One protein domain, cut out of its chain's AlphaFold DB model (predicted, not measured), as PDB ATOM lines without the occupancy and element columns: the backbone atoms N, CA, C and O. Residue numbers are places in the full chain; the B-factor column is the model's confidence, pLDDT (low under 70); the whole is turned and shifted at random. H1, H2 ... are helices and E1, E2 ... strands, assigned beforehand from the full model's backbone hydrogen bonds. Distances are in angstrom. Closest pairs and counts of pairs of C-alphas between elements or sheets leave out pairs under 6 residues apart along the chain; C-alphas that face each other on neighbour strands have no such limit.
ATOM      1  N   GLN A   8      22.971  31.575 -11.467       81.69
ATOM      2  CA  GLN A   8      22.279  31.324 -12.738       81.69
ATOM      3  C   GLN A   8      20.841  31.877 -12.778       81.69
ATOM      4  O   GLN A   8      20.372  32.315 -13.826       81.69
ATOM      5  N   GLN A   9      20.119  31.847 -11.653       83.50
ATOM      6  CA  GLN A   9      18.760  32.390 -11.551       83.50
ATOM      7  C   GLN A   9      18.783  33.923 -11.538       83.50
ATOM      8  O   GLN A   9      17.974  34.551 -12.225       83.50
ATOM      9  N   SER A  10      19.756  34.512 -10.835       86.50
ATOM     10  CA  SER A  10      19.998  35.959 -10.836       86.50
ATOM     11  C   SER A  10      20.333  36.476 -12.242       86.50
ATOM     12  O   SER A  10      19.687  37.409 -12.725       86.50
ATOM     13  N   ASP A  11      21.271  35.827 -12.940       87.81
ATOM     14  CA  ASP A  11      21.673  36.198 -14.304       87.81
ATOM     15  C   ASP A  11      20.502  36.122 -15.281       87.81
ATOM     16  O   ASP A  11      20.276  37.052 -16.057       87.81
ATOM     17  N   ARG A  12      19.695  35.057 -15.189       88.81
ATOM     18  CA  ARG A  12      18.492  34.898 -16.010       88.81
ATOM     19  C   ARG A  12      17.492  36.025 -15.775       88.81
ATOM     20  O   ARG A  12      17.019  36.627 -16.732       88.81
ATOM     21  N   ARG A  13      17.211  36.369 -14.517       91.69
ATOM     22  CA  ARG A  13      16.302  37.473 -14.177       91.69
ATOM     23  C   ARG A  13      16.824  38.824 -14.679       91.69
ATOM     24  O   ARG A  13      16.033  39.658 -15.121       91.69
ATOM     25  N   MET A  14      18.136  39.058 -14.616       92.19
ATOM     26  CA  MET A  14      18.755  40.261 -15.179       92.19
ATOM     27  C   MET A  14      18.654  40.294 -16.708       92.19
ATOM     28  O   MET A  14      18.309  41.340 -17.254       92.19
ATOM     29  N   ALA A  15      18.891  39.169 -17.387       91.94
ATOM     30  CA  ALA A  15      18.759  39.051 -18.838       91.94
ATOM     31  C   ALA A  15      17.307  39.248 -19.305       91.94
ATOM     32  O   ALA A  15      17.068  39.981 -20.266       91.94
ATOM     33  N   ASP A  16      16.331  38.682 -18.588       93.88
ATOM     34  CA  ASP A  16      14.903  38.876 -18.861       93.88
ATOM     35  C   ASP A  16      14.514  40.353 -18.679       93.88
ATOM     36  O   ASP A  16      13.848  40.936 -19.533       93.88
ATOM     37  N   LYS A  17      15.007  41.013 -17.620       95.56
ATOM     38  CA  LYS A  17      14.798  42.455 -17.408       95.56
ATOM     39  C   LYS A  17      15.474  43.313 -18.486       95.56
ATOM     40  O   LYS A  17      14.902  44.319 -18.899       95.56
ATOM     41  N   PHE A  18      16.683  42.950 -18.915       95.44
ATOM     42  CA  PHE A  18      17.433  43.671 -19.948       95.44
ATOM     43  C   PHE A  18      16.757  43.554 -21.318       95.44
ATOM     44  O   PHE A  18      16.648  44.552 -22.033       95.44
ATOM     45  N   THR A  19      16.283  42.351 -21.655       95.94
ATOM     46  CA  THR A  19      15.538  42.047 -22.886       95.94
ATOM     47  C   THR A  19      14.166  42.723 -22.882       95.94
ATOM     48  O   THR A  19      13.751  43.289 -23.895       95.94
ATOM     49  N   GLY A  20      13.490  42.730 -21.731       94.81
ATOM     50  CA  GLY A  20      12.160  43.301 -21.575       94.81
ATOM     51  C   GLY A  20      11.119  42.504 -22.357       94.81
ATOM     52  O   GLY A  20      11.061  41.283 -22.270       94.81
ATOM     53  N   ASP A  21      10.291  43.210 -23.121       94.12
ATOM     54  CA  ASP A  21       9.213  42.640 -23.930       94.12
ATOM     55  C   ASP A  21       9.618  42.387 -25.391       94.12
ATOM     56  O   ASP A  21       8.760  42.142 -26.240       94.12
ATOM     57  N   LEU A  22      10.901  42.523 -25.727       96.69
ATOM     58  CA  LEU A  22      11.351  42.401 -27.107       96.69
ATOM     59  C   LEU A  22      11.316  40.949 -27.595       96.69
ATOM     60  O   LEU A  22      11.648  40.017 -26.869       96.69
ATOM     61  N   ASP A  23      10.959  40.808 -28.864       96.19
ATOM     62  CA  ASP A  23      11.187  39.651 -29.721       96.19
ATOM     63  C   ASP A  23      11.978  40.112 -30.958       96.19
ATOM     64  O   ASP A  23      12.299  41.300 -31.100       96.19
ATOM     65  N   TRP A  24      12.296  39.188 -31.867       96.69
ATOM     66  CA  TRP A  24      13.017  39.529 -33.092       96.69
ATOM     67  C   TRP A  24      12.288  40.584 -33.940       96.69
ATOM     68  O   TRP A  24      12.904  41.560 -34.365       96.69
ATOM     69  N   SER A  25      10.974  40.450 -34.131       97.56
ATOM     70  CA  SER A  25      10.193  41.390 -34.942       97.56
ATOM     71  C   SER A  25      10.280  42.824 -34.406       97.56
ATOM     72  O   SER A  25      10.425  43.774 -35.178       97.56
ATOM     73  N   ARG A  26      10.261  43.007 -33.078       97.88
ATOM     74  CA  ARG A  26      10.448  44.317 -32.432       97.88
ATOM     75  C   ARG A  26      11.890  44.808 -32.514       97.88
ATOM     76  O   ARG A  26      12.099  46.006 -32.692       97.88
ATOM     77  N   VAL A  27      12.877  43.916 -32.400       98.12
ATOM     78  CA  VAL A  27      14.297  44.250 -32.601       98.12
ATOM     79  C   VAL A  27      14.527  44.789 -34.011       98.12
ATOM     80  O   VAL A  27      15.072  45.883 -34.159       98.12
ATOM     81  N   TYR A  28      14.066  44.066 -35.031       97.56
ATOM     82  CA  TYR A  28      14.189  44.477 -36.425       97.56
ATOM     83  C   TYR A  28      13.462  45.801 -36.694       97.56
ATOM     84  O   TYR A  28      14.036  46.700 -37.309       97.56
ATOM     85  N   ALA A  29      12.242  45.973 -36.172       97.50
ATOM     86  CA  ALA A  29      11.498  47.223 -36.315       97.50
ATOM     87  C   ALA A  29      12.243  48.423 -35.703       97.50
ATOM     88  O   ALA A  29      12.360  49.459 -36.355       97.50
ATOM     89  N   LEU A  30      12.792  48.281 -34.489       97.88
ATOM     90  CA  LEU A  30      13.591  49.331 -33.841       97.88
ATOM     91  C   LEU A  30      14.857  49.658 -34.635       97.88
ATOM     92  O   LEU A  30      15.181  50.829 -34.822       97.88
ATOM     93  N   TRP A  31      15.556  48.628 -35.112       97.94
ATOM     94  CA  TRP A  31      16.747  48.790 -35.937       97.94
ATOM     95  C   TRP A  31      16.432  49.556 -37.228       97.94
ATOM     96  O   TRP A  31      17.089  50.552 -37.530       97.94
ATOM     97  N   ARG A  32      15.380  49.144 -37.946       97.06
ATOM     98  CA  ARG A  32      14.954  49.769 -39.201       97.06
ATOM     99  C   ARG A  32      14.523  51.220 -38.997       97.06
ATOM    100  O   ARG A  32      15.023  52.094 -39.694       97.06
ATOM    101  N   MET A  33      13.661  51.484 -38.010       96.56
ATOM    102  CA  MET A  33      13.231  52.847 -37.671       96.56
ATOM    103  C   MET A  33      14.424  53.744 -37.343       96.56
ATOM    104  O   MET A  33      14.474  54.895 -37.766       96.56
ATOM    105  N   ARG A  34      15.423  53.217 -36.624       97.31
ATOM    106  CA  ARG A  34      16.602  54.011 -36.287       97.31
ATOM    107  C   ARG A  34      17.462  54.323 -37.510       97.31
ATOM    108  O   ARG A  34      18.014  55.412 -37.561       97.31
ATOM    109  N   LEU A  35      17.564  53.430 -38.496       97.19
ATOM    110  CA  LEU A  35      18.217  53.752 -39.774       97.19
ATOM    111  C   LEU A  35      17.460  54.831 -40.564       97.19
ATOM    112  O   LEU A  35      18.088  55.709 -41.162       97.19
ATOM    113  N   GLU A  36      16.125  54.790 -40.539       95.94
ATOM    114  CA  GLU A  36      15.265  55.777 -41.202       95.94
ATOM    115  C   GLU A  36      15.492  57.199 -40.651       95.94
ATOM    116  O   GLU A  36      15.516  58.149 -41.436       95.94
ATOM    117  N   ASP A  37      15.784  57.355 -39.350       97.19
ATOM    118  CA  ASP A  37      16.153  58.651 -38.744       97.19
ATOM    119  C   ASP A  37      17.381  59.298 -39.420       97.19
ATOM    120  O   ASP A  37      17.483  60.524 -39.497       97.19
ATOM    121  N   PHE A  38      18.307  58.483 -39.939       96.69
ATOM    122  CA  PHE A  38      19.503  58.926 -40.670       96.69
ATOM    123  C   PHE A  38      19.308  58.944 -42.189       96.69
ATOM    124  O   PHE A  38      20.263  59.189 -42.924       96.69
ATOM    125  N   ARG A  39      18.083  58.693 -42.675       95.06
ATOM    126  CA  ARG A  39      17.751  58.535 -44.101       95.06
ATOM    127  C   ARG A  39      18.547  57.421 -44.786       95.06
ATOM    128  O   ARG A  39      18.814  57.489 -45.984       95.06
ATOM    129  N   VAL A  40      18.915  56.389 -44.031       94.38
ATOM    130  CA  VAL A  40      19.596  55.216 -44.570       94.38
ATOM    131  C   VAL A  40      18.549  54.201 -44.998       94.38
ATOM    132  O   VAL A  40      17.820  53.651 -44.176       94.38
ATOM    133  N   THR A  41      18.490  53.928 -46.298       87.62
ATOM    134  CA  THR A  41      17.709  52.819 -46.851       87.62
ATOM    135  C   THR A  41      18.682  51.759 -47.363       87.62
ATOM    136  O   THR A  41      19.346  51.986 -48.372       87.62
ATOM    137  N   PRO A  42      18.795  50.601 -46.689       79.69
ATOM    138  CA  PRO A  42      19.762  49.582 -47.067       79.69
ATOM    139  C   PRO A  42      19.415  48.844 -48.364       79.69
ATOM    140  O   PRO A  42      20.151  47.942 -48.709       79.69
ATOM    141  N   TRP A  43      18.325  49.155 -49.073       85.69
ATOM    142  CA  TRP A  43      17.861  48.371 -50.227       85.69
ATOM    143  C   TRP A  43      17.834  49.198 -51.517       85.69
ATOM    144  O   TRP A  43      17.263  50.289 -51.497       85.69
ATOM    145  N   PRO A  44      18.387  48.688 -52.639       89.00
ATOM    146  CA  PRO A  44      19.189  47.459 -52.753       89.00
ATOM    147  C   PRO A  44      20.482  47.548 -51.924       89.00
ATOM    148  O   PRO A  44      21.085  48.619 -51.846       89.00
ATOM    149  N   PHE A  45      20.886  46.442 -51.289       91.31
ATOM    150  CA  PHE A  45      22.019  46.446 -50.350       91.31
ATOM    151  C   PHE A  45      23.362  46.508 -51.046       91.31
ATOM    152  O   PHE A  45      24.225  47.289 -50.659       91.31
ATOM    153  N   PHE A  46      23.504  45.745 -52.123       94.56
ATOM    154  CA  PHE A  46      24.670  45.828 -52.978       94.56
ATOM    155  C   PHE A  46      24.418  46.794 -54.127       94.56
ATOM    156  O   PHE A  46      23.382  46.730 -54.792       94.56
ATOM    157  N   THR A  47      25.393  47.657 -54.390       93.81
ATOM    158  CA  THR A  47      25.529  48.274 -55.707       93.81
ATOM    159  C   THR A  47      26.240  47.275 -56.610       93.81
ATOM    160  O   THR A  47      27.357  46.842 -56.319       93.81
ATOM    161  N   GLU A  48      25.576  46.870 -57.686       94.44
ATOM    162  CA  GLU A  48      26.171  45.973 -58.669       94.44
ATOM    163  C   GLU A  48      27.027  46.758 -59.656       94.44
ATOM    164  O   GLU A  48      26.598  47.792 -60.167       94.44
ATOM    165  N   ILE A  49      28.211  46.231 -59.952       94.69
ATOM    166  CA  ILE A  49      29.086  46.739 -61.009       94.69
ATOM    167  C   ILE A  49      29.487  45.597 -61.937       94.69
ATOM    168  O   ILE A  49      29.474  44.425 -61.542       94.69
ATOM    169  N   VAL A  50      29.886  45.936 -63.161       93.56
ATOM    170  CA  VAL A  50      30.413  44.971 -64.132       93.56
ATOM    171  C   VAL A  50      31.888  45.255 -64.393       93.56
ATOM    172  O   VAL A  50      32.266  46.366 -64.763       93.56
ATOM    173  N   LEU A  51      32.715  44.230 -64.205       93.69
ATOM    174  CA  LEU A  51      34.119  44.212 -64.593       93.69
ATOM    175  C   LEU A  51      34.303  43.313 -65.815       93.69
ATOM    176  O   LEU A  51      33.810  42.185 -65.862       93.69
ATOM    177  N   CYS A  52      35.054  43.796 -66.797       92.25
ATOM    178  CA  CYS A  52      35.416  43.030 -67.980       92.25
ATOM    179  C   CYS A  52      36.736  42.289 -67.744       92.25
ATOM    180  O   CYS A  52      37.759  42.916 -67.474       92.25
ATOM    181  N   ASP A  53      36.717  40.958 -67.864       88.19
ATOM    182  CA  ASP A  53      37.909  40.101 -67.810       88.19
ATOM    183  C   ASP A  53      37.927  39.173 -69.029       88.19
ATOM    184  O   ASP A  53      37.340  38.087 -69.018       88.19
ATOM    185  N   ASN A  54      38.643  39.585 -70.076       78.19
ATOM    186  CA  ASN A  54      38.675  38.900 -71.374       78.19
ATOM    187  C   ASN A  54      39.152  37.438 -71.299       78.19
ATOM    188  O   ASN A  54      38.982  36.695 -72.266       78.19
ATOM    189  N   LYS A  55      39.762  37.007 -70.185       78.31
ATOM    190  CA  LYS A  55      40.318  35.658 -70.041       78.31
ATOM    191  C   LYS A  55      39.390  34.684 -69.304       78.31
ATOM    192  O   LYS A  55      39.419  33.497 -69.616       78.31
ATOM    193  N   HIS A  56      38.596  35.146 -68.332       73.50
ATOM    194  CA  HIS A  56      37.829  34.250 -67.442       73.50
ATOM    195  C   HIS A  56      36.411  34.727 -67.080       73.50
ATOM    196  O   HIS A  56      35.827  34.171 -66.147       73.50
ATOM    197  N   PHE A  57      35.828  35.712 -67.775       73.38
ATOM    198  CA  PHE A  57      34.556  36.319 -67.349       73.38
ATOM    199  C   PHE A  57      33.388  35.331 -67.129       73.38
ATOM    200  O   PHE A  57      32.535  35.597 -66.291       73.38
ATOM    201  N   THR A  58      33.347  34.172 -67.800       72.62
ATOM    202  CA  THR A  58      32.246  33.194 -67.670       72.62
ATOM    203  C   THR A  58      32.306  32.305 -66.424       72.62
ATOM    204  O   THR A  58      31.268  31.846 -65.959       72.62
ATOM    205  N   ASN A  59      33.496  32.058 -65.869       79.38
ATOM    206  CA  ASN A  59      33.694  31.119 -64.752       79.38
ATOM    207  C   ASN A  59      34.057  31.817 -63.438       79.38
ATOM    208  O   ASN A  59      34.355  31.163 -62.432       79.38
ATOM    209  N   ARG A  60      34.068  33.150 -63.436       85.69
ATOM    210  CA  ARG A  60      34.495  33.934 -62.288       85.69
ATOM    211  C   ARG A  60      33.325  34.187 -61.346       85.69
ATOM    212  O   ARG A  60      32.273  34.675 -61.748       85.69
ATOM    213  N   ARG A  61      33.511  33.839 -60.070       85.75
ATOM    214  CA  ARG A  61      32.512  34.122 -59.033       85.75
ATOM    215  C   ARG A  61      32.429  35.633 -58.796       85.75
ATOM    216  O   ARG A  61      33.467  36.288 -58.871       85.75
ATOM    217  N   PRO A  62      31.240  36.173 -58.473       89.75
ATOM    218  CA  PRO A  62      31.124  37.567 -58.080       89.75
ATOM    219  C   PRO A  62      31.986  37.870 -56.856       89.75
ATOM    220  O   PRO A  62      31.977  37.103 -55.886       89.75
ATOM    221  N   ASP A  63      32.688  38.994 -56.899       90.31
ATOM    222  CA  ASP A  63      33.471  39.498 -55.776       90.31
ATOM    223  C   ASP A  63      32.678  40.567 -55.017       90.31
ATOM    224  O   ASP A  63      31.719  41.140 -55.536       90.31
ATOM    225  N   VAL A  64      33.061  40.806 -53.766       92.19
ATOM    226  CA  VAL A  64      32.435  41.812 -52.903       92.19
ATOM    227  C   VAL A  64      33.498  42.646 -52.210       92.19
ATOM    228  O   VAL A  64      34.543  42.107 -51.850       92.19
ATOM    229  N   ALA A  65      33.213  43.930 -52.021       94.69
ATOM    230  CA  ALA A  65      34.054  44.869 -51.279       94.69
ATOM    231  C   ALA A  65      33.200  45.952 -50.617       94.69
ATOM    232  O   ALA A  65      32.060  46.186 -51.030       94.69
ATOM    233  N   TRP A  66      33.757  46.602 -49.601       95.06
ATOM    234  CA  TRP A  66      33.249  47.879 -49.109       95.06
ATOM    235  C   TRP A  66      34.005  48.997 -49.817       95.06
ATOM    236  O   TRP A  66      35.226  49.045 -49.727       95.06
ATOM    237  N   TRP A  67      33.298  49.884 -50.511       95.19
ATOM    238  CA  TRP A  67      33.892  51.083 -51.113       95.19
ATOM    239  C   TRP A  67      33.330  52.335 -50.473       95.19
ATOM    240  O   TRP A  67      32.168  52.348 -50.076       95.19
ATOM    241  N   GLU A  68      34.132  53.389 -50.379       94.81
ATOM    242  CA  GLU A  68      33.649  54.692 -49.925       94.81
ATOM    243  C   GLU A  68      32.621  55.247 -50.918       94.81
ATOM    244  O   GLU A  68      32.752  55.089 -52.135       94.81
ATOM    245  N   ASN A  69      31.547  55.843 -50.395       92.25
ATOM    246  CA  ASN A  69      30.393  56.261 -51.196       92.25
ATOM    247  C   ASN A  69      30.754  57.281 -52.292       92.25
ATOM    248  O   ASN A  69      30.101  57.309 -53.334       92.25
ATOM    249  N   ASP A  70      31.769  58.109 -52.066       94.06
ATOM    250  CA  ASP A  70      32.276  59.124 -52.992       94.06
ATOM    251  C   ASP A  70      33.416  58.631 -53.898       94.06
ATOM    252  O   ASP A  70      33.772  59.324 -54.852       94.06
ATOM    253  N   GLU A  71      33.932  57.418 -53.676       93.38
ATOM    254  CA  GLU A  71      35.024  56.839 -54.467       93.38
ATOM    255  C   GLU A  71      34.599  55.679 -55.384       93.38
ATOM    256  O   GLU A  71      35.444  55.126 -56.086       93.38
ATOM    257  N   ILE A  72      33.308  55.323 -55.444       92.81
ATOM    258  CA  ILE A  72      32.815  54.154 -56.205       92.81
ATOM    259  C   ILE A  72      33.325  54.141 -57.656       92.81
ATOM    260  O   ILE A  72      33.869  53.134 -58.106       92.81
ATOM    261  N   ASP A  73      33.197  55.255 -58.384       92.31
ATOM    262  CA  ASP A  73      33.646  55.341 -59.782       92.31
ATOM    263  C   ASP A  73      35.174  55.227 -59.904       92.31
ATOM    264  O   ASP A  73      35.689  54.612 -60.840       92.31
ATOM    265  N   ALA A  74      35.914  55.803 -58.951       92.38
ATOM    266  CA  ALA A  74      37.374  55.766 -58.936       92.38
ATOM    267  C   ALA A  74      37.899  54.358 -58.626       92.38
ATOM    268  O   ALA A  74      38.868  53.909 -59.243       92.38
ATOM    269  N   GLU A  75      37.260  53.650 -57.699       93.88
ATOM    270  CA  GLU A  75      37.563  52.257 -57.380       93.88
ATOM    271  C   GLU A  75      37.179  51.315 -58.528       93.88
ATOM    272  O   GLU A  75      37.959  50.435 -58.896       93.88
ATOM    273  N   HIS A  76      36.033  51.541 -59.183       94.44
ATOM    274  CA  HIS A  76      35.635  50.785 -60.376       94.44
ATOM    275  C   HIS A  76      36.641  50.976 -61.512       94.44
ATOM    276  O   HIS A  76      37.078  49.997 -62.126       94.44
ATOM    277  N   LEU A  77      37.085  52.213 -61.741       93.44
ATOM    278  CA  LEU A  77      38.128  52.528 -62.713       93.44
ATOM    279  C   LEU A  77      39.439  51.796 -62.400       93.44
ATOM    280  O   LEU A  77      40.014  51.166 -63.290       93.44
ATOM    281  N   ARG A  78      39.890  51.837 -61.138       92.38
ATOM    282  CA  ARG A  78      41.104  51.146 -60.672       92.38
ATOM    283  C   ARG A  78      41.004  49.633 -60.854       92.38
ATOM    284  O   ARG A  78      41.920  49.027 -61.411       92.38
ATOM    285  N   ALA A  79      39.887  49.032 -60.450       93.38
ATOM    286  CA  ALA A  79      39.632  47.604 -60.604       93.38
ATOM    287  C   ALA A  79      39.633  47.174 -62.082       93.38
ATOM    288  O   ALA A  79      40.238  46.156 -62.434       93.38
ATOM    289  N   GLN A  80      39.006  47.961 -62.965       94.06
ATOM    290  CA  GLN A  80      38.978  47.673 -64.400       94.06
ATOM    291  C   GLN A  80      40.358  47.842 -65.052       94.06
ATOM    292  O   GLN A  80      40.770  46.976 -65.823       94.06
ATOM    293  N   ALA A  81      41.097  48.909 -64.727       92.12
ATOM    294  CA  ALA A  81      42.461  49.121 -65.217       92.12
ATOM    295  C   ALA A  81      43.391  47.974 -64.793       92.12
ATOM    296  O   ALA A  81      44.113  47.417 -65.620       92.12
ATOM    297  N   TYR A  82      43.300  47.547 -63.531       92.00
ATOM    298  CA  TYR A  82      44.080  46.428 -63.009       92.00
ATOM    299  C   TYR A  82      43.834  45.124 -63.785       92.00
ATOM    300  O   TYR A  82      44.777  44.393 -64.096       92.00
ATOM    301  N   LEU A  83      42.579  44.831 -64.138       91.56
ATOM    302  CA  LEU A  83      42.237  43.662 -64.951       91.56
ATOM    303  C   LEU A  83      42.697  43.776 -66.403       91.56
ATOM    304  O   LEU A  83      43.121  42.770 -66.974       91.56
ATOM    305  N   ASN A  84      42.653  44.978 -66.984       90.62
ATOM    306  CA  ASN A  84      43.179  45.223 -68.327       90.62
ATOM    307  C   ASN A  84      44.691  44.953 -68.382       90.62
ATOM    308  O   ASN A  84      45.169  44.315 -69.318       90.62
ATOM    309  N   GLU A  85      45.435  45.383 -67.360       91.19
ATOM    310  CA  GLU A  85      46.873  45.118 -67.240       91.19
ATOM    311  C   GLU A  85      47.183  43.648 -66.926       91.19
ATOM    312  O   GLU A  85      48.209  43.114 -67.357       91.19
ATOM    313  N   ARG A  86      46.317  42.982 -66.147       90.88
ATOM    314  CA  ARG A  86      46.538  41.616 -65.645       90.88
ATOM    315  C   ARG A  86      45.307  40.718 -65.840       90.88
ATOM    316  O   ARG A  86      44.656  40.343 -64.858       90.88
ATOM    317  N   PRO A  87      45.010  40.283 -67.081       90.75
ATOM    318  CA  PRO A  87      43.853  39.433 -67.356       90.75
ATOM    319  C   PRO A  87      43.871  38.118 -66.560       90.75
ATOM    320  O   PRO A  87      44.862  37.378 -66.560       90.75
ATOM    321  N   GLY A  88      42.750  37.788 -65.911       87.62
ATOM    322  CA  GLY A  88      42.617  36.627 -65.028       87.62
ATOM    323  C   GLY A  88      43.181  36.787 -63.610       87.62
ATOM    324  O   GLY A  88      43.259  35.791 -62.890       87.62
ATOM    325  N   ALA A  89      43.585  37.989 -63.185       88.81
ATOM    326  CA  ALA A  89      44.004  38.224 -61.804       88.81
ATOM    327  C   ALA A  89      42.840  37.999 -60.822       88.81
ATOM    328  O   ALA A  89      41.764  38.564 -61.002       88.81
ATOM    329  N   LEU A  90      43.057  37.198 -59.774       85.12
ATOM    330  CA  LEU A  90      42.076  36.932 -58.713       85.12
ATOM    331  C   LEU A  90      42.154  37.988 -57.602       85.12
ATOM    332  O   LEU A  90      43.203  38.593 -57.400       85.12
ATOM    333  N   GLY A  91      41.060  38.172 -56.857       79.25
ATOM    334  CA  GLY A  91      41.042  39.056 -55.686       79.25
ATOM    335  C   GLY A  91      41.182  40.540 -56.023       79.25
ATOM    336  O   GLY A  91      41.742  41.284 -55.230       79.25
ATOM    337  N   VAL A  92      40.671  40.970 -57.180       85.12
ATOM    338  CA  VAL A  92      40.702  42.377 -57.642       85.12
ATOM    339  C   VAL A  92      40.105  43.323 -56.602       85.12
ATOM    340  O   VAL A  92      40.574  44.438 -56.436       85.12
ATOM    341  N   MET A  93      39.102  42.831 -55.876       84.50
ATOM    342  CA  MET A  93      38.350  43.561 -54.861       84.50
ATOM    343  C   MET A  93      38.814  43.236 -53.428       84.50
ATOM    344  O   MET A  93      38.203  43.691 -52.471       84.50
ATOM    345  N   ALA A  94      39.820  42.367 -53.253       68.94
ATOM    346  CA  ALA A  94      40.138  41.765 -51.953       68.94
ATOM    347  C   ALA A  94      40.996  42.653 -51.037       68.94
ATOM    348  O   ALA A  94      41.116  42.348 -49.849       68.94
ATOM    349  N   ASP A  95      41.603  43.707 -51.583       69.62
ATOM    350  CA  ASP A  95      42.362  44.712 -50.837       69.62
ATOM    351  C   ASP A  95      41.537  45.997 -50.691       69.62
ATOM    352  O   ASP A  95      41.927  47.067 -51.141       69.62
ATOM    353  N   ASP A  96      40.352  45.877 -50.088       73.56
ATOM    354  CA  ASP A  96      39.478  47.014 -49.768       73.56
ATOM    355  C   ASP A  96      39.930  47.768 -48.502       73.56
ATOM    356  O   ASP A  96      39.193  48.574 -47.952       73.56
ATOM    357  N   GLY A  97      41.126  47.473 -47.978       79.56
ATOM    358  CA  GLY A  97      41.674  48.111 -46.780       79.56
ATOM    359  C   GLY A  97      41.000  47.724 -45.455       79.56
ATOM    360  O   GLY A  97      41.518  48.067 -44.390       79.56
ATOM    361  N   HIS A  98      39.899  46.962 -45.469       83.25
ATOM    362  CA  HIS A  98      39.114  46.651 -44.264       83.25
ATOM    363  C   HIS A  98      39.430  45.279 -43.647       83.25
ATOM    364  O   HIS A  98      39.028  44.979 -42.518       83.25
ATOM    365  N   GLY A  99      40.188  44.441 -44.354       85.88
ATOM    366  CA  GLY A  99      40.713  43.174 -43.853       85.88
ATOM    367  C   GLY A  99      39.724  42.001 -43.873       85.88
ATOM    368  O   GLY A  99      38.550  42.099 -44.225       85.88
ATOM    369  N   LYS A 100      40.217  40.820 -43.473       87.25
ATOM    370  CA  LYS A 100      39.527  39.528 -43.689       87.25
ATOM    371  C   LYS A 100      38.178  39.390 -42.972       87.25
ATOM    372  O   LYS A 100      37.336  38.616 -43.422       87.25
ATOM    373  N   GLY A 101      37.985  40.082 -41.849       90.19
ATOM    374  CA  GLY A 101      36.729  40.034 -41.098       90.19
ATOM    375  C   GLY A 101      35.592  40.737 -41.836       90.19
ATOM    376  O   GLY A 101      34.514  40.166 -41.969       90.19
ATOM    377  N   CYS A 102      35.858  41.923 -42.383       92.44
ATOM    378  CA  CYS A 102      34.907  42.691 -43.188       92.44
ATOM    379  C   CYS A 102      34.533  41.946 -44.474       92.44
ATOM    380  O   CYS A 102      33.350  41.822 -44.794       92.44
ATOM    381  N   ALA A 103      35.526  41.346 -45.140       90.00
ATOM    382  CA  ALA A 103      35.297  40.485 -46.295       90.00
ATOM    383  C   ALA A 103      34.404  39.275 -45.954       90.00
ATOM    384  O   ALA A 103      33.505  38.933 -46.722       90.00
ATOM    385  N   ARG A 104      34.598  38.639 -44.785       91.19
ATOM    386  CA  ARG A 104      33.726  37.542 -44.324       91.19
ATOM    387  C   ARG A 104      32.286  38.018 -44.131       91.19
ATOM    388  O   ARG A 104      31.376  37.339 -44.601       91.19
ATOM    389  N   THR A 105      32.087  39.180 -43.511       93.44
ATOM    390  CA  THR A 105      30.756  39.778 -43.326       93.44
ATOM    391  C   THR A 105      30.064  40.041 -44.662       93.44
ATOM    392  O   THR A 105      28.911  39.661 -44.825       93.44
ATOM    393  N   LEU A 106      30.760  40.607 -45.655       93.12
ATOM    394  CA  LEU A 106      30.181  40.830 -46.986       93.12
ATOM    395  C   LEU A 106      29.786  39.541 -47.697       93.12
ATOM    396  O   LEU A 106      28.755  39.507 -48.360       93.12
ATOM    397  N   GLN A 107      30.582  38.478 -47.568       90.88
ATOM    398  CA  GLN A 107      30.240  37.187 -48.168       90.88
ATOM    399  C   GLN A 107      28.953  36.615 -47.566       90.88
ATOM    400  O   GLN A 107      28.115  36.120 -48.316       90.88
ATOM    401  N   MET A 108      28.774  36.742 -46.246       90.94
ATOM    402  CA  MET A 108      27.518  36.377 -45.580       90.94
ATOM    403  C   MET A 108      26.369  37.256 -46.084       90.94
ATOM    404  O   MET A 108      25.348  36.747 -46.529       90.94
ATOM    405  N   LEU A 109      26.554  38.579 -46.094       92.75
ATOM    406  CA  LEU A 109      25.536  39.519 -46.566       92.75
ATOM    407  C   LEU A 109      25.135  39.254 -48.020       92.75
ATOM    408  O   LEU A 109      23.963  39.376 -48.340       92.75
ATOM    409  N   ARG A 110      26.067  38.858 -48.897       91.94
ATOM    410  CA  ARG A 110      25.778  38.514 -50.298       91.94
ATOM    411  C   ARG A 110      24.840  37.318 -50.413       91.94
ATOM    412  O   ARG A 110      23.958  37.327 -51.263       91.94
ATOM    413  N   GLU A 111      25.055  36.288 -49.601       88.50
ATOM    414  CA  GLU A 111      24.231  35.074 -49.608       88.50
ATOM    415  C   GLU A 111      22.781  35.365 -49.199       88.50
ATOM    416  O   GLU A 111      21.856  34.780 -49.757       88.50
ATOM    417  N   PHE A 112      22.588  36.345 -48.312       86.69
ATOM    418  CA  PHE A 112      21.295  36.681 -47.715       86.69
ATOM    419  C   PHE A 112      20.774  38.078 -48.096       86.69
ATOM    420  O   PHE A 112      19.856  38.603 -47.472       86.69
ATOM    421  N   ALA A 113      21.316  38.690 -49.156       85.12
ATOM    422  CA  ALA A 113      20.952  40.041 -49.602       85.12
ATOM    423  C   ALA A 113      19.506  40.158 -50.125       85.12
ATOM    424  O   ALA A 113      19.080  41.240 -50.508       85.12
ATOM    425  N   GLY A 114      18.757  39.058 -50.215       86.38
ATOM    426  CA  GLY A 114      17.344  39.077 -50.595       86.38
ATOM    427  C   GLY A 114      16.388  39.342 -49.430       86.38
ATOM    428  O   GLY A 114      15.224  39.647 -49.678       86.38
ATOM    429  N   ASP A 115      16.857  39.229 -48.184       91.25
ATOM    430  CA  ASP A 115      16.022  39.320 -46.987       91.25
ATOM    431  C   ASP A 115      16.559  40.383 -46.024       91.25
ATOM    432  O   ASP A 115      17.705  40.351 -45.559       91.25
ATOM    433  N   ALA A 116      15.694  41.347 -45.711       92.31
ATOM    434  CA  ALA A 116      16.074  42.477 -44.895       92.31
ATOM    435  C   ALA A 116      16.308  42.155 -43.423       92.31
ATOM    436  O   ALA A 116      17.153  42.791 -42.783       92.31
ATOM    437  N   GLU A 117      15.610  41.156 -42.898       94.19
ATOM    438  CA  GLU A 117      15.798  40.698 -41.531       94.19
ATOM    439  C   GLU A 117      17.117  39.933 -41.405       94.19
ATOM    440  O   GLU A 117      17.861  40.143 -40.447       94.19
ATOM    441  N   GLN A 118      17.478  39.132 -42.410       93.00
ATOM    442  CA  GLN A 118      18.757  38.416 -42.422       93.00
ATOM    443  C   GLN A 118      19.950  39.367 -42.485       93.00
ATOM    444  O   GLN A 118      20.907  39.211 -41.722       93.00
ATOM    445  N   VAL A 119      19.883  40.404 -43.322       93.88
ATOM    446  CA  VAL A 119      20.922  41.443 -43.351       93.88
ATOM    447  C   VAL A 119      21.020  42.177 -42.018       93.88
ATOM    448  O   VAL A 119      22.128  42.353 -41.504       93.88
ATOM    449  N   ALA A 120      19.891  42.553 -41.408       95.56
ATOM    450  CA  ALA A 120      19.898  43.168 -40.085       95.56
ATOM    451  C   ALA A 120      20.554  42.248 -39.039       95.56
ATOM    452  O   ALA A 120      21.420  42.695 -38.285       95.56
ATOM    453  N   ALA A 121      20.203  40.960 -39.033       95.50
ATOM    454  CA  ALA A 121      20.762  39.962 -38.125       95.50
ATOM    455  C   ALA A 121      22.285  39.839 -38.272       95.50
ATOM    456  O   ALA A 121      23.004  39.892 -37.273       95.50
ATOM    457  N   ILE A 122      22.788  39.741 -39.507       94.62
ATOM    458  CA  ILE A 122      24.226  39.619 -39.792       94.62
ATOM    459  C   ILE A 122      24.984  40.870 -39.344       94.62
ATOM    460  O   ILE A 122      26.026  40.749 -38.698       94.62
ATOM    461  N   LEU A 123      24.464  42.068 -39.635       95.31
ATOM    462  CA  LEU A 123      25.099  43.316 -39.208       95.31
ATOM    463  C   LEU A 123      25.131  43.430 -37.675       95.31
ATOM    464  O   LEU A 123      26.169  43.761 -37.105       95.31
ATOM    465  N   ILE A 124      24.033  43.087 -36.989       95.31
ATOM    466  CA  ILE A 124      23.975  43.092 -35.518       95.31
ATOM    467  C   ILE A 124      25.004  42.110 -34.936       95.31
ATOM    468  O   ILE A 124      25.741  42.460 -34.009       95.31
ATOM    469  N   LEU A 125      25.099  40.898 -35.494       93.12
ATOM    470  CA  LEU A 125      26.094  39.905 -35.086       93.12
ATOM    471  C   LEU A 125      27.525  40.407 -35.304       93.12
ATOM    472  O   LEU A 125      28.361  40.242 -34.414       93.12
ATOM    473  N   ALA A 126      27.801  41.066 -36.431       92.69
ATOM    474  CA  ALA A 126      29.107  41.636 -36.746       92.69
ATOM    475  C   ALA A 126      29.524  42.717 -35.722       92.69
ATOM    476  O   ALA A 126      30.640  42.700 -35.180       92.69
ATOM    477  N   SER A 127      28.600  43.611 -35.371       92.19
ATOM    478  CA  SER A 127      28.813  44.665 -34.371       92.19
ATOM    479  C   SER A 127      29.081  44.100 -32.976       92.19
ATOM    480  O   SER A 127      29.979  44.572 -32.268       92.19
ATOM    481  N   ILE A 128      28.371  43.036 -32.585       89.88
ATOM    482  CA  ILE A 128      28.610  42.347 -31.310       89.88
ATOM    483  C   ILE A 128      29.932  41.565 -31.342       89.88
ATOM    484  O   ILE A 128      30.703  41.609 -30.379       89.88
ATOM    485  N   ARG A 129      30.247  40.880 -32.449       87.56
ATOM    486  CA  ARG A 129      31.487  40.107 -32.617       87.56
ATOM    487  C   ARG A 129      32.722  40.974 -32.425       87.56
ATOM    488  O   ARG A 129      33.644  40.548 -31.726       87.56
ATOM    489  N   SER A 130      32.720  42.178 -32.993       84.94
ATOM    490  CA  SER A 130      33.822  43.144 -32.881       84.94
ATOM    491  C   SER A 130      34.115  43.570 -31.434       84.94
ATOM    492  O   SER A 130      35.198  44.068 -31.131       84.94
ATOM    493  N   ARG A 131      33.158  43.357 -30.523       80.69
ATOM    494  CA  ARG A 131      33.241  43.731 -29.103       80.69
ATOM    495  C   ARG A 131      33.476  42.540 -28.179       80.69
ATOM    496  O   ARG A 131      33.807  42.720 -27.011       80.69
ATOM    497  N   ARG A 132      33.402  41.314 -28.705       72.94
ATOM    498  CA  ARG A 132      33.680  40.068 -27.982       72.94
ATOM    499  C   ARG A 132      35.104  39.596 -28.308       72.94
ATOM    500  O   ARG A 132      35.322  39.002 -29.358       72.94
ATOM    501  N   GLY A 133      36.083  39.847 -27.429       54.00
ATOM    502  CA  GLY A 133      37.410  39.204 -27.541       54.00
ATOM    503  C   GLY A 133      38.667  40.045 -27.287       54.00
ATOM    504  O   GLY A 133      39.765  39.561 -27.554       54.00
ATOM    505  N   GLY A 134      38.565  41.269 -26.765       52.28
ATOM    506  CA  GLY A 134      39.742  42.039 -26.354       52.28
ATOM    507  C   GLY A 134      40.001  41.932 -24.853       52.28
ATOM    508  O   GLY A 134      39.265  42.540 -24.089       52.28
ATOM    509  N   ARG A 135      41.097  41.272 -24.435       40.72
ATOM    510  CA  ARG A 135      41.585  41.200 -23.030       40.72
ATOM    511  C   ARG A 135      41.759  42.561 -22.320       40.72
ATOM    512  O   ARG A 135      42.025  42.582 -21.129       40.72
ATOM    513  N   ASN A 136      41.653  43.673 -23.051       42.00
ATOM    514  CA  ASN A 136      41.888  45.039 -22.577       42.00
ATOM    515  C   ASN A 136      40.636  45.937 -22.592       42.00
ATOM    516  O   ASN A 136      40.755  47.126 -22.314       42.00
ATOM    517  N   ARG A 137      39.451  45.417 -22.952       50.94
ATOM    518  CA  ARG A 137      38.207  46.217 -22.979       50.94
ATOM    519  C   ARG A 137      37.338  46.073 -21.727       50.94
ATOM    520  O   ARG A 137      36.455  46.895 -21.528       50.94
ATOM    521  N   ASP A 138      37.662  45.137 -20.839       46.62
ATOM    522  CA  ASP A 138      36.984  44.956 -19.544       46.62
ATOM    523  C   ASP A 138      37.284  46.081 -18.525       46.62
ATOM    524  O   ASP A 138      36.832  46.033 -17.385       46.62
ATOM    525  N   ALA A 139      38.050  47.111 -18.909       46.38
ATOM    526  CA  ALA A 139      38.447  48.206 -18.021       46.38
ATOM    527  C   ALA A 139      37.389  49.322 -17.870       46.38
ATOM    528  O   ALA A 139      37.586  50.238 -17.073       46.38
ATOM    529  N   GLY A 140      36.267  49.265 -18.598       53.34
ATOM    530  CA  GLY A 140      35.165  50.219 -18.453       53.34
ATOM    531  C   GLY A 140      33.813  49.522 -18.554       53.34
ATOM    532  O   GLY A 140      33.486  48.976 -19.601       53.34
ATOM    533  N   ASN A 141      33.017  49.571 -17.481       59.00
ATOM    534  CA  ASN A 141      31.677  48.971 -17.296       59.00
ATOM    535  C   ASN A 141      30.573  49.454 -18.281       59.00
ATOM    536  O   ASN A 141      29.398  49.495 -17.929       59.00
ATOM    537  N   CYS A 142      30.926  49.894 -19.485       69.31
ATOM    538  CA  CYS A 142      30.029  50.571 -20.422       69.31
ATOM    539  C   CYS A 142      29.297  49.588 -21.359       69.31
ATOM    540  O   CYS A 142      28.117  49.778 -21.665       69.31
ATOM    541  N   TRP A 143      29.957  48.491 -21.755       82.38
ATOM    542  CA  TRP A 143      29.335  47.435 -22.560       82.38
ATOM    543  C   TRP A 143      28.634  46.398 -21.668       82.38
ATOM    544  O   TRP A 143      29.208  45.982 -20.657       82.38
ATOM    545  N   PRO A 144      27.413  45.946 -22.012       86.25
ATOM    546  CA  PRO A 144      26.700  44.983 -21.188       86.25
ATOM    547  C   PRO A 144      27.453  43.640 -21.179       86.25
ATOM    548  O   PRO A 144      28.044  43.251 -22.188       86.25
ATOM    549  N   PRO A 145      27.445  42.889 -20.067       84.75
ATOM    550  CA  PRO A 145      27.933  41.515 -20.059       84.75
ATOM    551  C   PRO A 145      27.213  40.635 -21.090       84.75
ATOM    552  O   PRO A 145      26.019  40.798 -21.334       84.75
ATOM    553  N   THR A 146      27.923  39.651 -21.653       84.38
ATOM    554  CA  THR A 146      27.404  38.816 -22.759       84.38
ATOM    555  C   THR A 146      26.078  38.124 -22.432       84.38
ATOM    556  O   THR A 146      25.200  38.060 -23.290       84.38
ATOM    557  N   PHE A 147      25.902  37.651 -21.194       86.19
ATOM    558  CA  PHE A 147      24.683  36.952 -20.776       86.19
ATOM    559  C   PHE A 147      23.421  37.831 -20.867       86.19
ATOM    560  O   PHE A 147      22.322  37.308 -21.019       86.19
ATOM    561  N   LEU A 148      23.552  39.167 -20.828       89.12
ATOM    562  CA  LEU A 148      22.406  40.079 -20.935       89.12
ATOM    563  C   LEU A 148      21.815  40.137 -22.347       89.12
ATOM    564  O   LEU A 148      20.627  40.411 -22.492       89.12
ATOM    565  N   PHE A 149      22.615  39.880 -23.382       87.81
ATOM    566  CA  PHE A 149      22.177  39.934 -24.781       87.81
ATOM    567  C   PHE A 149      22.307  38.593 -25.510       87.81
ATOM    568  O   PHE A 149      22.207  38.534 -26.734       87.81
ATOM    569  N   GLU A 150      22.475  37.494 -24.778       88.56
ATOM    570  CA  GLU A 150      22.532  36.148 -25.352       88.56
ATOM    571  C   GLU A 150      21.269  35.814 -26.160       88.56
ATOM    572  O   GLU A 150      21.353  35.227 -27.235       88.56
ATOM    573  N   ARG A 151      20.102  36.295 -25.711       91.19
ATOM    574  CA  ARG A 151      18.841  36.150 -26.447       91.19
ATOM    575  C   ARG A 151      18.880  36.801 -27.835       91.19
ATOM    576  O   ARG A 151      18.376  36.214 -28.784       91.19
ATOM    577  N   LEU A 152      19.505  37.973 -27.956       93.31
ATOM    578  CA  LEU A 152      19.670  38.655 -29.241       93.31
ATOM    579  C   LEU A 152      20.563  37.847 -30.185       93.31
ATOM    580  O   LEU A 152      20.249  37.728 -31.364       93.31
ATOM    581  N   LEU A 153      21.644  37.261 -29.665       91.00
ATOM    582  CA  LEU A 153      22.522  36.395 -30.456       91.00
ATOM    583  C   LEU A 153      21.777  35.180 -31.009       91.00
ATOM    584  O   LEU A 153      21.981  34.836 -32.170       91.00
ATOM    585  N   LEU A 154      20.908  34.570 -30.197       90.88
ATOM    586  CA  LEU A 154      20.071  33.448 -30.617       90.88
ATOM    587  C   LEU A 154      19.092  33.859 -31.719       90.88
ATOM    588  O   LEU A 154      19.068  33.212 -32.757       90.88
ATOM    589  N   TRP A 155      18.363  34.969 -31.550       94.31
ATOM    590  CA  TRP A 155      17.456  35.455 -32.597       94.31
ATOM    591  C   TRP A 155      18.187  35.742 -33.906       94.31
ATOM    592  O   TRP A 155      17.740  35.319 -34.968       94.31
ATOM    593  N   CYS A 156      19.339  36.415 -33.850       92.31
ATOM    594  CA  CYS A 156      20.102  36.679 -35.062       92.31
ATOM    595  C   CYS A 156      20.611  35.385 -35.714       92.31
ATOM    596  O   CYS A 156      20.610  35.291 -36.939       92.31
ATOM    597  N   ALA A 157      21.044  34.395 -34.927       88.62
ATOM    598  CA  ALA A 157      21.478  33.091 -35.430       88.62
ATOM    599  C   ALA A 157      20.331  32.344 -36.131       88.62
ATOM    600  O   ALA A 157      20.502  31.864 -37.249       88.62
ATOM    601  N   GLU A 158      19.151  32.321 -35.506       90.50
ATOM    602  CA  GLU A 158      17.935  31.708 -36.049       90.50
ATOM    603  C   GLU A 158      17.519  32.354 -37.379       90.50
ATOM    604  O   GLU A 158      17.231  31.648 -38.342       90.50
ATOM    605  N   VAL A 159      17.539  33.687 -37.456       90.56
ATOM    606  CA  VAL A 159      17.093  34.439 -38.641       90.56
ATOM    607  C   VAL A 159      18.100  34.345 -39.784       90.56
ATOM    608  O   VAL A 159      17.729  34.080 -40.927       90.56
ATOM    609  N   SER A 160      19.387  34.536 -39.491       83.31
ATOM    610  CA  SER A 160      20.448  34.506 -40.509       83.31
ATOM    611  C   SER A 160      20.820  33.095 -40.976       83.31
ATOM    612  O   SER A 160      21.607  32.959 -41.906       83.31
ATOM    613  N   GLY A 161      20.311  32.043 -40.325       78.44
ATOM    614  CA  GLY A 161      20.744  30.665 -40.568       78.44
ATOM    615  C   GLY A 161      22.171  30.368 -40.085       78.44
ATOM    616  O   GLY A 161      22.713  29.302 -40.381       78.44
ATOM    617  N   ALA A 162      22.793  31.288 -39.338       71.19
ATOM    618  CA  ALA A 162      24.123  31.107 -38.775       71.19
ATOM    619  C   ALA A 162      24.085  30.063 -37.654       71.19
ATOM    620  O   ALA A 162      23.462  30.259 -36.613       71.19
ATOM    621  N   SER A 163      24.814  28.965 -37.849       60.94
ATOM    622  CA  SER A 163      24.767  27.767 -36.995       60.94
ATOM    623  C   SER A 163      25.125  27.987 -35.514       60.94
ATOM    624  O   SER A 163      24.778  27.155 -34.679       60.94
ATOM    625  N   ASP A 164      25.797  29.095 -35.171       64.69
ATOM    626  CA  ASP A 164      26.161  29.437 -33.784       64.69
ATOM    627  C   ASP A 164      26.381  30.952 -33.569       64.69
ATOM    628  O   ASP A 164      27.292  31.361 -32.847       64.69
ATOM    629  N   GLY A 165      25.609  31.799 -34.268       68.56
ATOM    630  CA  GLY A 165      25.544  33.271 -34.137       68.56
ATOM    631  C   GLY A 165      26.848  34.059 -34.366       68.56
ATOM    632  O   GLY A 165      26.930  34.906 -35.247       68.56
ATOM    633  N   LEU A 166      27.890  33.812 -33.573       75.12
ATOM    634  CA  LEU A 166      29.181  34.506 -33.601       75.12
ATOM    635  C   LEU A 166      30.348  33.651 -34.105       75.12
ATOM    636  O   LEU A 166      31.410  34.210 -34.385       75.12
ATOM    637  N   ARG A 167      30.195  32.322 -34.218       78.38
ATOM    638  CA  ARG A 167      31.276  31.451 -34.730       78.38
ATOM    639  C   ARG A 167      31.536  31.600 -36.228       78.38
ATOM    640  O   ARG A 167      32.520  31.058 -36.724       78.38
ATOM    641  N   GLU A 168      30.716  32.384 -36.922       83.38
ATOM    642  CA  GLU A 168      30.892  32.704 -38.341       83.38
ATOM    643  C   GLU A 168      32.189  33.470 -38.641       83.38
ATOM    644  O   GLU A 168      32.713  33.399 -39.757       83.38
ATOM    645  N   TRP A 169      32.738  34.161 -37.637       88.56
ATOM    646  CA  TRP A 169      34.028  34.839 -37.720       88.56
ATOM    647  C   TRP A 169      35.071  34.122 -36.875       88.56
ATOM    648  O   TRP A 169      34.883  33.890 -35.677       88.56
ATOM    649  N   HIS A 170      36.236  33.866 -37.471       85.31
ATOM    650  CA  HIS A 170      37.381  33.332 -36.739       85.31
ATOM    651  C   HIS A 170      37.769  34.263 -35.573       85.31
ATOM    652  O   HIS A 170      37.617  35.485 -35.647       85.31
ATOM    653  N   SER A 171      38.304  33.709 -34.483       80.44
ATOM    654  CA  SER A 171      38.639  34.465 -33.262       80.44
ATOM    655  C   SER A 171      39.637  35.610 -33.502       80.44
ATOM    656  O   SER A 171      39.551  36.652 -32.852       80.44
ATOM    657  N   SER A 172      40.529  35.461 -34.485       81.75
ATOM    658  CA  SER A 172      41.497  36.491 -34.895       81.75
ATOM    659  C   SER A 172      40.911  37.640 -35.726       81.75
ATOM    660  O   SER A 172      41.613  38.615 -35.977       81.75
ATOM    661  N   MET A 173      39.654  37.549 -36.172       85.94
ATOM    662  CA  MET A 173      38.976  38.627 -36.899       85.94
ATOM    663  C   MET A 173      38.436  39.644 -35.889       85.94
ATOM    664  O   MET A 173      37.372  39.449 -35.306       85.94
ATOM    665  N   THR A 174      39.212  40.695 -35.629       76.62
ATOM    666  CA  THR A 174      38.896  41.718 -34.616       76.62
ATOM    667  C   THR A 174      38.074  42.889 -35.154       76.62
ATOM    668  O   THR A 174      37.379  43.530 -34.372       76.62
ATOM    669  N   GLY A 175      38.125  43.150 -36.463       86.31
ATOM    670  CA  GLY A 175      37.271  44.106 -37.169       86.31
ATOM    671  C   GLY A 175      36.471  43.383 -38.244       86.31
ATOM    672  O   GLY A 175      37.057  42.711 -39.098       86.31
ATOM    673  N   VAL A 176      35.142  43.455 -38.159       90.62
ATOM    674  CA  VAL A 176      34.234  42.762 -39.091       90.62
ATOM    675  C   VAL A 176      33.232  43.701 -39.780       90.62
ATOM    676  O   VAL A 176      32.383  43.240 -40.538       90.62
ATOM    677  N   LEU A 177      33.368  45.006 -39.549       93.56
ATOM    678  CA  LEU A 177      32.724  46.095 -40.281       93.56
ATOM    679  C   LEU A 177      33.789  47.156 -40.622       93.56
ATOM    680  O   LEU A 177      34.758  47.267 -39.862       93.56
ATOM    681  N   PRO A 178      33.622  47.932 -41.714       93.31
ATOM    682  CA  PRO A 178      34.599  48.932 -42.169       93.31
ATOM    683  C   PRO A 178      35.040  49.911 -41.089       93.31
ATOM    684  O   PRO A 178      36.220  50.221 -40.944       93.31
ATOM    685  N   THR A 179      34.070  50.364 -40.301       91.62
ATOM    686  CA  THR A 179      34.270  51.263 -39.178       91.62
ATOM    687  C   THR A 179      33.405  50.813 -38.011       91.62
ATOM    688  O   THR A 179      32.359  50.187 -38.191       91.62
ATOM    689  N   LEU A 180      33.873  51.112 -36.802       87.69
ATOM    690  CA  LEU A 180      33.174  50.816 -35.560       87.69
ATOM    691  C   LEU A 180      33.079  52.091 -34.739       87.69
ATOM    692  O   LEU A 180      34.057  52.818 -34.547       87.69
ATOM    693  N   ARG A 181      31.898  52.325 -34.193       87.62
ATOM    694  CA  ARG A 181      31.647  53.381 -33.236       87.62
ATOM    695  C   ARG A 181      32.305  53.036 -31.904       87.62
ATOM    696  O   ARG A 181      32.218  51.912 -31.404       87.62
ATOM    697  N   SER A 182      32.926  54.038 -31.292       84.94
ATOM    698  CA  SER A 182      33.409  53.925 -29.920       84.94
ATOM    699  C   SER A 182      32.259  53.604 -28.956       84.94
ATOM    700  O   SER A 182      31.202  54.226 -29.017       84.94
ATOM    701  N   ASP A 183      32.476  52.643 -28.066       83.00
ATOM    702  CA  ASP A 183      31.520  52.167 -27.064       83.00
ATOM    703  C   ASP A 183      31.884  52.581 -25.625       83.00
ATOM    704  O   ASP A 183      31.033  52.524 -24.741       83.00
ATOM    705  N   TYR A 184      33.107  53.065 -25.375       77.06
ATOM    706  CA  TYR A 184      33.630  53.296 -24.017       77.06
ATOM    707  C   TYR A 184      32.996  54.475 -23.255       77.06
ATOM    708  O   TYR A 184      33.326  54.691 -22.093       77.06
ATOM    709  N   VAL A 185      32.111  55.250 -23.891       79.69
ATOM    710  CA  VAL A 185      31.388  56.380 -23.269       79.69
ATOM    711  C   VAL A 185      29.892  56.118 -23.083       79.69
ATOM    712  O   VAL A 185      29.186  56.976 -22.555       79.69
ATOM    713  N   PHE A 186      29.385  54.969 -23.537       81.62
ATOM    714  CA  PHE A 186      27.954  54.668 -23.538       81.62
ATOM    715  C   PHE A 186      27.607  53.669 -22.446       81.62
ATOM    716  O   PHE A 186      28.152  52.577 -22.418       81.62
ATOM    717  N   GLU A 187      26.643  53.995 -21.590       86.44
ATOM    718  CA  GLU A 187      26.138  53.050 -20.596       86.44
ATOM    719  C   GLU A 187      24.872  52.347 -21.114       86.44
ATOM    720  O   GLU A 187      23.754  52.861 -21.018       86.44
ATOM    721  N   ILE A 188      25.037  51.157 -21.695       89.44
ATOM    722  CA  ILE A 188      23.931  50.412 -22.312       89.44
ATOM    723  C   ILE A 188      23.210  49.569 -21.251       89.44
ATOM    724  O   ILE A 188      23.650  48.485 -20.872       89.44
ATOM    725  N   ARG A 189      22.057  50.062 -20.785       90.62
ATOM    726  CA  ARG A 189      21.278  49.447 -19.688       90.62
ATOM    727  C   ARG A 189      20.057  48.628 -20.120       90.62
ATOM    728  O   ARG A 189      19.359  48.085 -19.268       90.62
ATOM    729  N   SER A 190      19.757  48.568 -21.415       94.75
ATOM    730  CA  SER A 190      18.629  47.793 -21.945       94.75
ATOM    731  C   SER A 190      18.902  47.300 -23.359       94.75
ATOM    732  O   SER A 190      19.700  47.895 -24.087       94.75
ATOM    733  N   MET A 191      18.170  46.269 -23.775       95.94
ATOM    734  CA  MET A 191      18.221  45.755 -25.140       95.94
ATOM    735  C   MET A 191      17.821  46.823 -26.165       95.94
ATOM    736  O   MET A 191      18.476  46.956 -27.189       95.94
ATOM    737  N   ARG A 192      16.822  47.670 -25.872       96.94
ATOM    738  CA  ARG A 192      16.456  48.797 -26.753       96.94
ATOM    739  C   ARG A 192      17.630  49.756 -26.963       96.94
ATOM    740  O   ARG A 192      17.924  50.109 -28.098       96.94
ATOM    741  N   ALA A 193      18.331  50.130 -25.890       95.31
ATOM    742  CA  ALA A 193      19.514  50.986 -25.991       95.31
ATOM    743  C   ALA A 193      20.636  50.320 -26.808       95.31
ATOM    744  O   ALA A 193      21.267  50.989 -27.624       95.31
ATOM    745  N   LEU A 194      20.839  49.007 -26.639       94.62
ATOM    746  CA  LEU A 194      21.801  48.237 -27.431       94.62
ATOM    747  C   LEU A 194      21.450  48.272 -28.924       94.62
ATOM    748  O   LEU A 194      22.315  48.580 -29.739       94.62
ATOM    749  N   ILE A 195      20.185  48.012 -29.277       97.00
ATOM    750  CA  ILE A 195      19.713  48.027 -30.668       97.00
ATOM    751  C   ILE A 195      19.858  49.414 -31.298       97.00
ATOM    752  O   ILE A 195      20.348  49.517 -32.419       97.00
ATOM    753  N   HIS A 196      19.506  50.484 -30.582       96.00
ATOM    754  CA  HIS A 196      19.714  51.848 -31.074       96.00
ATOM    755  C   HIS A 196      21.199  52.154 -31.304       96.00
ATOM    756  O   HIS A 196      21.549  52.717 -32.339       96.00
ATOM    757  N   PHE A 197      22.073  51.751 -30.377       95.44
ATOM    758  CA  PHE A 197      23.512  51.959 -30.510       95.44
ATOM    759  C   PHE A 197      24.078  51.271 -31.761       95.44
ATOM    760  O   PHE A 197      24.787  51.914 -32.535       95.44
ATOM    761  N   VAL A 198      23.749  49.991 -31.982       95.75
ATOM    762  CA  VAL A 198      24.239  49.255 -33.163       95.75
ATOM    763  C   VAL A 198      23.576  49.740 -34.452       95.75
ATOM    764  O   VAL A 198      24.229  49.792 -35.485       95.75
ATOM    765  N   ALA A 199      22.310  50.167 -34.415       97.25
ATOM    766  CA  ALA A 199      21.653  50.756 -35.580       97.25
ATOM    767  C   ALA A 199      22.314  52.077 -36.000       97.25
ATOM    768  O   ALA A 199      22.534  52.291 -37.186       97.25
ATOM    769  N   GLU A 200      22.693  52.934 -35.047       96.75
ATOM    770  CA  GLU A 200      23.470  54.151 -35.325       96.75
ATOM    771  C   GLU A 200      24.847  53.838 -35.924       96.75
ATOM    772  O   GLU A 200      25.280  54.512 -36.856       96.75
ATOM    773  N   GLU A 201      25.523  52.801 -35.425       95.88
ATOM    774  CA  GLU A 201      26.774  52.310 -36.014       95.88
ATOM    775  C   GLU A 201      26.564  51.841 -37.459       95.88
ATOM    776  O   GLU A 201      27.316  52.237 -38.344       95.88
ATOM    777  N   HIS A 202      25.518  51.058 -37.733       97.12
ATOM    778  CA  HIS A 202      25.237  50.593 -39.094       97.12
ATOM    779  C   HIS A 202      24.838  51.750 -40.016       97.12
ATOM    780  O   HIS A 202      25.232  51.752 -41.179       97.12
ATOM    781  N   ALA A 203      24.108  52.752 -39.512       96.88
ATOM    782  CA  ALA A 203      23.823  53.971 -40.260       96.88
ATOM    783  C   ALA A 203      25.124  54.686 -40.641       96.88
ATOM    784  O   ALA A 203      25.304  55.040 -41.800       96.88
ATOM    785  N   GLN A 204      26.057  54.837 -39.695       95.88
ATOM    786  CA  GLN A 204      27.368  55.425 -39.962       95.88
ATOM    787  C   GLN A 204      28.139  54.634 -41.026       95.88
ATOM    788  O   GLN A 204      28.666  55.244 -41.955       95.88
ATOM    789  N   VAL A 205      28.180  53.299 -40.923       96.00
ATOM    790  CA  VAL A 205      28.835  52.450 -41.930       96.00
ATOM    791  C   VAL A 205      28.214  52.672 -43.306       96.00
ATOM    792  O   VAL A 205      28.945  52.936 -44.247       96.00
ATOM    793  N   LEU A 206      26.887  52.624 -43.429       95.00
ATOM    794  CA  LEU A 206      26.192  52.721 -44.720       95.00
ATOM    795  C   LEU A 206      26.189  54.139 -45.319       95.00
ATOM    796  O   LEU A 206      26.028  54.302 -46.528       95.00
ATOM    797  N   LEU A 207      26.369  55.173 -44.493       94.75
ATOM    798  CA  LEU A 207      26.557  56.554 -44.950       94.75
ATOM    799  C   LEU A 207      27.973  56.822 -45.469       94.75
ATOM    800  O   LEU A 207      28.146  57.722 -46.287       94.75
ATOM    801  N   GLN A 208      28.970  56.066 -45.009       95.19
ATOM    802  CA  GLN A 208      30.365  56.209 -45.440       95.19
ATOM    803  C   GLN A 208      30.726  55.222 -46.551       95.19
ATOM    804  O   GLN A 208      31.437  55.581 -47.483       95.19
ATOM    805  N   TYR A 209      30.195  54.004 -46.475       95.56
ATOM    806  CA  TYR A 209      30.585  52.886 -47.316       95.56
ATOM    807  C   TYR A 209      29.387  52.250 -48.017       95.56
ATOM    808  O   TYR A 209      28.311  52.067 -47.439       95.56
ATOM    809  N   ARG A 210      29.625  51.800 -49.246       94.25
ATOM    810  CA  ARG A 210      28.711  51.008 -50.054       94.25
ATOM    811  C   ARG A 210      29.207  49.567 -50.174       94.25
ATOM    812  O   ARG A 210      30.352  49.355 -50.574       94.25
ATOM    813  N   PRO A 211      28.359  48.560 -49.902       95.31
ATOM    814  CA  PRO A 211      28.622  47.194 -50.332       95.31
ATOM    815  C   PRO A 211      28.579  47.113 -51.860       95.31
ATOM    816  O   PRO A 211      27.576  47.470 -52.485       95.31
ATOM    817  N   ILE A 212      29.644  46.607 -52.464       95.69
ATOM    818  CA  ILE A 212      29.759  46.433 -53.911       95.69
ATOM    819  C   ILE A 212      29.680  44.955 -54.252       95.69
ATOM    820  O   ILE A 212      30.305  44.128 -53.589       95.69
ATOM    821  N   LEU A 213      28.906  44.623 -55.284       94.44
ATOM    822  CA  LEU A 213      28.865  43.297 -55.889       94.44
ATOM    823  C   LEU A 213      29.444  43.391 -57.299       94.44
ATOM    824  O   LEU A 213      28.767  43.809 -58.238       94.44
ATOM    825  N   ALA A 214      30.701  42.986 -57.446       93.75
ATOM    826  CA  ALA A 214      31.386  42.974 -58.727       93.75
ATOM    827  C   ALA A 214      31.050  41.693 -59.494       93.75
ATOM    828  O   ALA A 214      31.462  40.591 -59.115       93.75
ATOM    829  N   LYS A 215      30.295  41.842 -60.581       92.62
ATOM    830  CA  LYS A 215      30.024  40.780 -61.554       92.62
ATOM    831  C   LYS A 215      31.018  40.875 -62.706       92.62
ATOM    832  O   LYS A 215      31.531  41.948 -63.008       92.62
ATOM    833  N   TYR A 216      31.268  39.748 -63.361       91.94
ATOM    834  CA  TYR A 216      32.202  39.671 -64.477       91.94
ATOM    835  C   TYR A 216      31.450  39.465 -65.788       91.94
ATOM    836  O   TYR A 216      30.604  38.578 -65.884       91.94
ATOM    837  N   GLY A 217      31.736  40.316 -66.771       90.00
ATOM    838  CA  GLY A 217      31.042  40.355 -68.055       90.00
ATOM    839  C   GLY A 217      31.995  40.384 -69.254       90.00
ATOM    840  O   GLY A 217      33.198  40.588 -69.081       90.00
ATOM    841  N   PRO A 218      31.463  40.161 -70.471       87.38
ATOM    842  CA  PRO A 218      32.236  40.221 -71.714       87.38
ATOM    843  C   PRO A 218      32.533  41.651 -72.176       87.38
ATOM    844  O   PRO A 218      33.432  41.854 -72.986       87.38
ATOM    845  N   GLU A 219      31.751  42.623 -71.705       86.75
ATOM    846  CA  GLU A 219      31.861  44.026 -72.085       86.75
ATOM    847  C   GLU A 219      32.111  44.877 -70.837       86.75
ATOM    848  O   GLU A 219      31.522  44.607 -69.782       86.75
ATOM    849  N   PRO A 220      32.989  45.892 -70.925       84.62
ATOM    850  CA  PRO A 220      33.207  46.821 -69.828       84.62
ATOM    851  C   PRO A 220      31.998  47.741 -69.655       84.62
ATOM    852  O   PRO A 220      31.285  48.039 -70.615       84.62
ATOM    853  N   ASP A 221      31.810  48.252 -68.437       89.88
ATOM    854  CA  ASP A 221      30.841  49.318 -68.193       89.88
ATOM    855  C   ASP A 221      31.119  50.510 -69.141       89.88
ATOM    856  O   ASP A 221      32.253  51.009 -69.168       89.88
TER     857      ASP A 221
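AT A GLANCE: This is residues 8 to 221 of the 327 residues of an uncharacterized protein of Salinisphaeraceae bacterium (UniProt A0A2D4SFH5). A small, strongly twisted sheet of three strands makes one end of an elongated body, with H3 beside it and H4 across one of its faces; the rest is a cluster of crossed helices, H2, H5, H6 and H7, with H1 at the far end. H7, the longest helix, leads from this cluster directly into E3, the inner strand. The printed part has 214 residues with seven named helices and three named strands, in the order H1 H2 E1 E2 H3 H4 H5 H6 H7 E3; the sheet is mixed, in the order E1 E3 E2, and the class is mostly helix. It is compact, with a radius of gyration of the C-alphas of 18.9 A, and spans 63 by 33 by 31 A.

IN THESE COORDINATES: The strands are E1, residues 47 to 52, E2, residues 63 to 68, and E3, residues 209 to 217, which is 24.2 A long and ends at C-alpha 217 (31.042, 40.355, -68.055). The helices are H1, residues 8 to 19, beginning at C-alpha 8 (22.279, 31.324, -12.738); H2, 24 to 37, 20.2 A; H3, 72 to 85, 20.0 A; H4, 99 to 111; H5, 116 to 129; H6, 150 to 160; and H7, 191 to 208, 25.9 A, beginning at C-alpha 191 (18.221, 45.755, -25.140).

HOW THE PARTS SIT: E1 and E3 are parallel, with N 49 and O 213 3.0 A apart, within hydrogen-bond range. E3 and E2 are antiparallel, with N 210 and O 67 2.7 A apart, also within range. H3 is on the sheet, at the sheet's level with a height of 3.2 A; the C-alphas of Leu 51 and Gln 80 are its closest to E1, 6.0 A. H4 is on the sheet at a height of 7.6 A and runs across the strands, at 70 degrees to E2 on the local plane. H7 only grazes the sheet with residues 203 to 208. H4 and H5 touch as a helical hairpin, closest at C-alphas 109 and 119, 5.9 A. H5, the hub, also touches H6, closest at C-alphas 121 and 156, 4.5 A, in a second helical hairpin. H2 and H7 touch at a steep tilt of 45 degrees, closest at C-alphas 31 and 199, 5.3 A. H1 and H7 touch only at their ends, and only just, with 3 pairs of C-alphas within 8 A, closest at 19 and 191, 5.1 A. In H1 to H7 every O i to N i+4 pair is within hydrogen-bond range.

THE WHOLE: The C-alphas farthest apart, of Gln 9 and Glu 85, are 63.7 A apart. The printed part has no cut. The long links are H3 to H4, H5 to H6 and H6 to H7. Residues 94 to 95, 133 to 142 and 163 to 165 have pLDDT under 70; the mean of the printed part is 87.8.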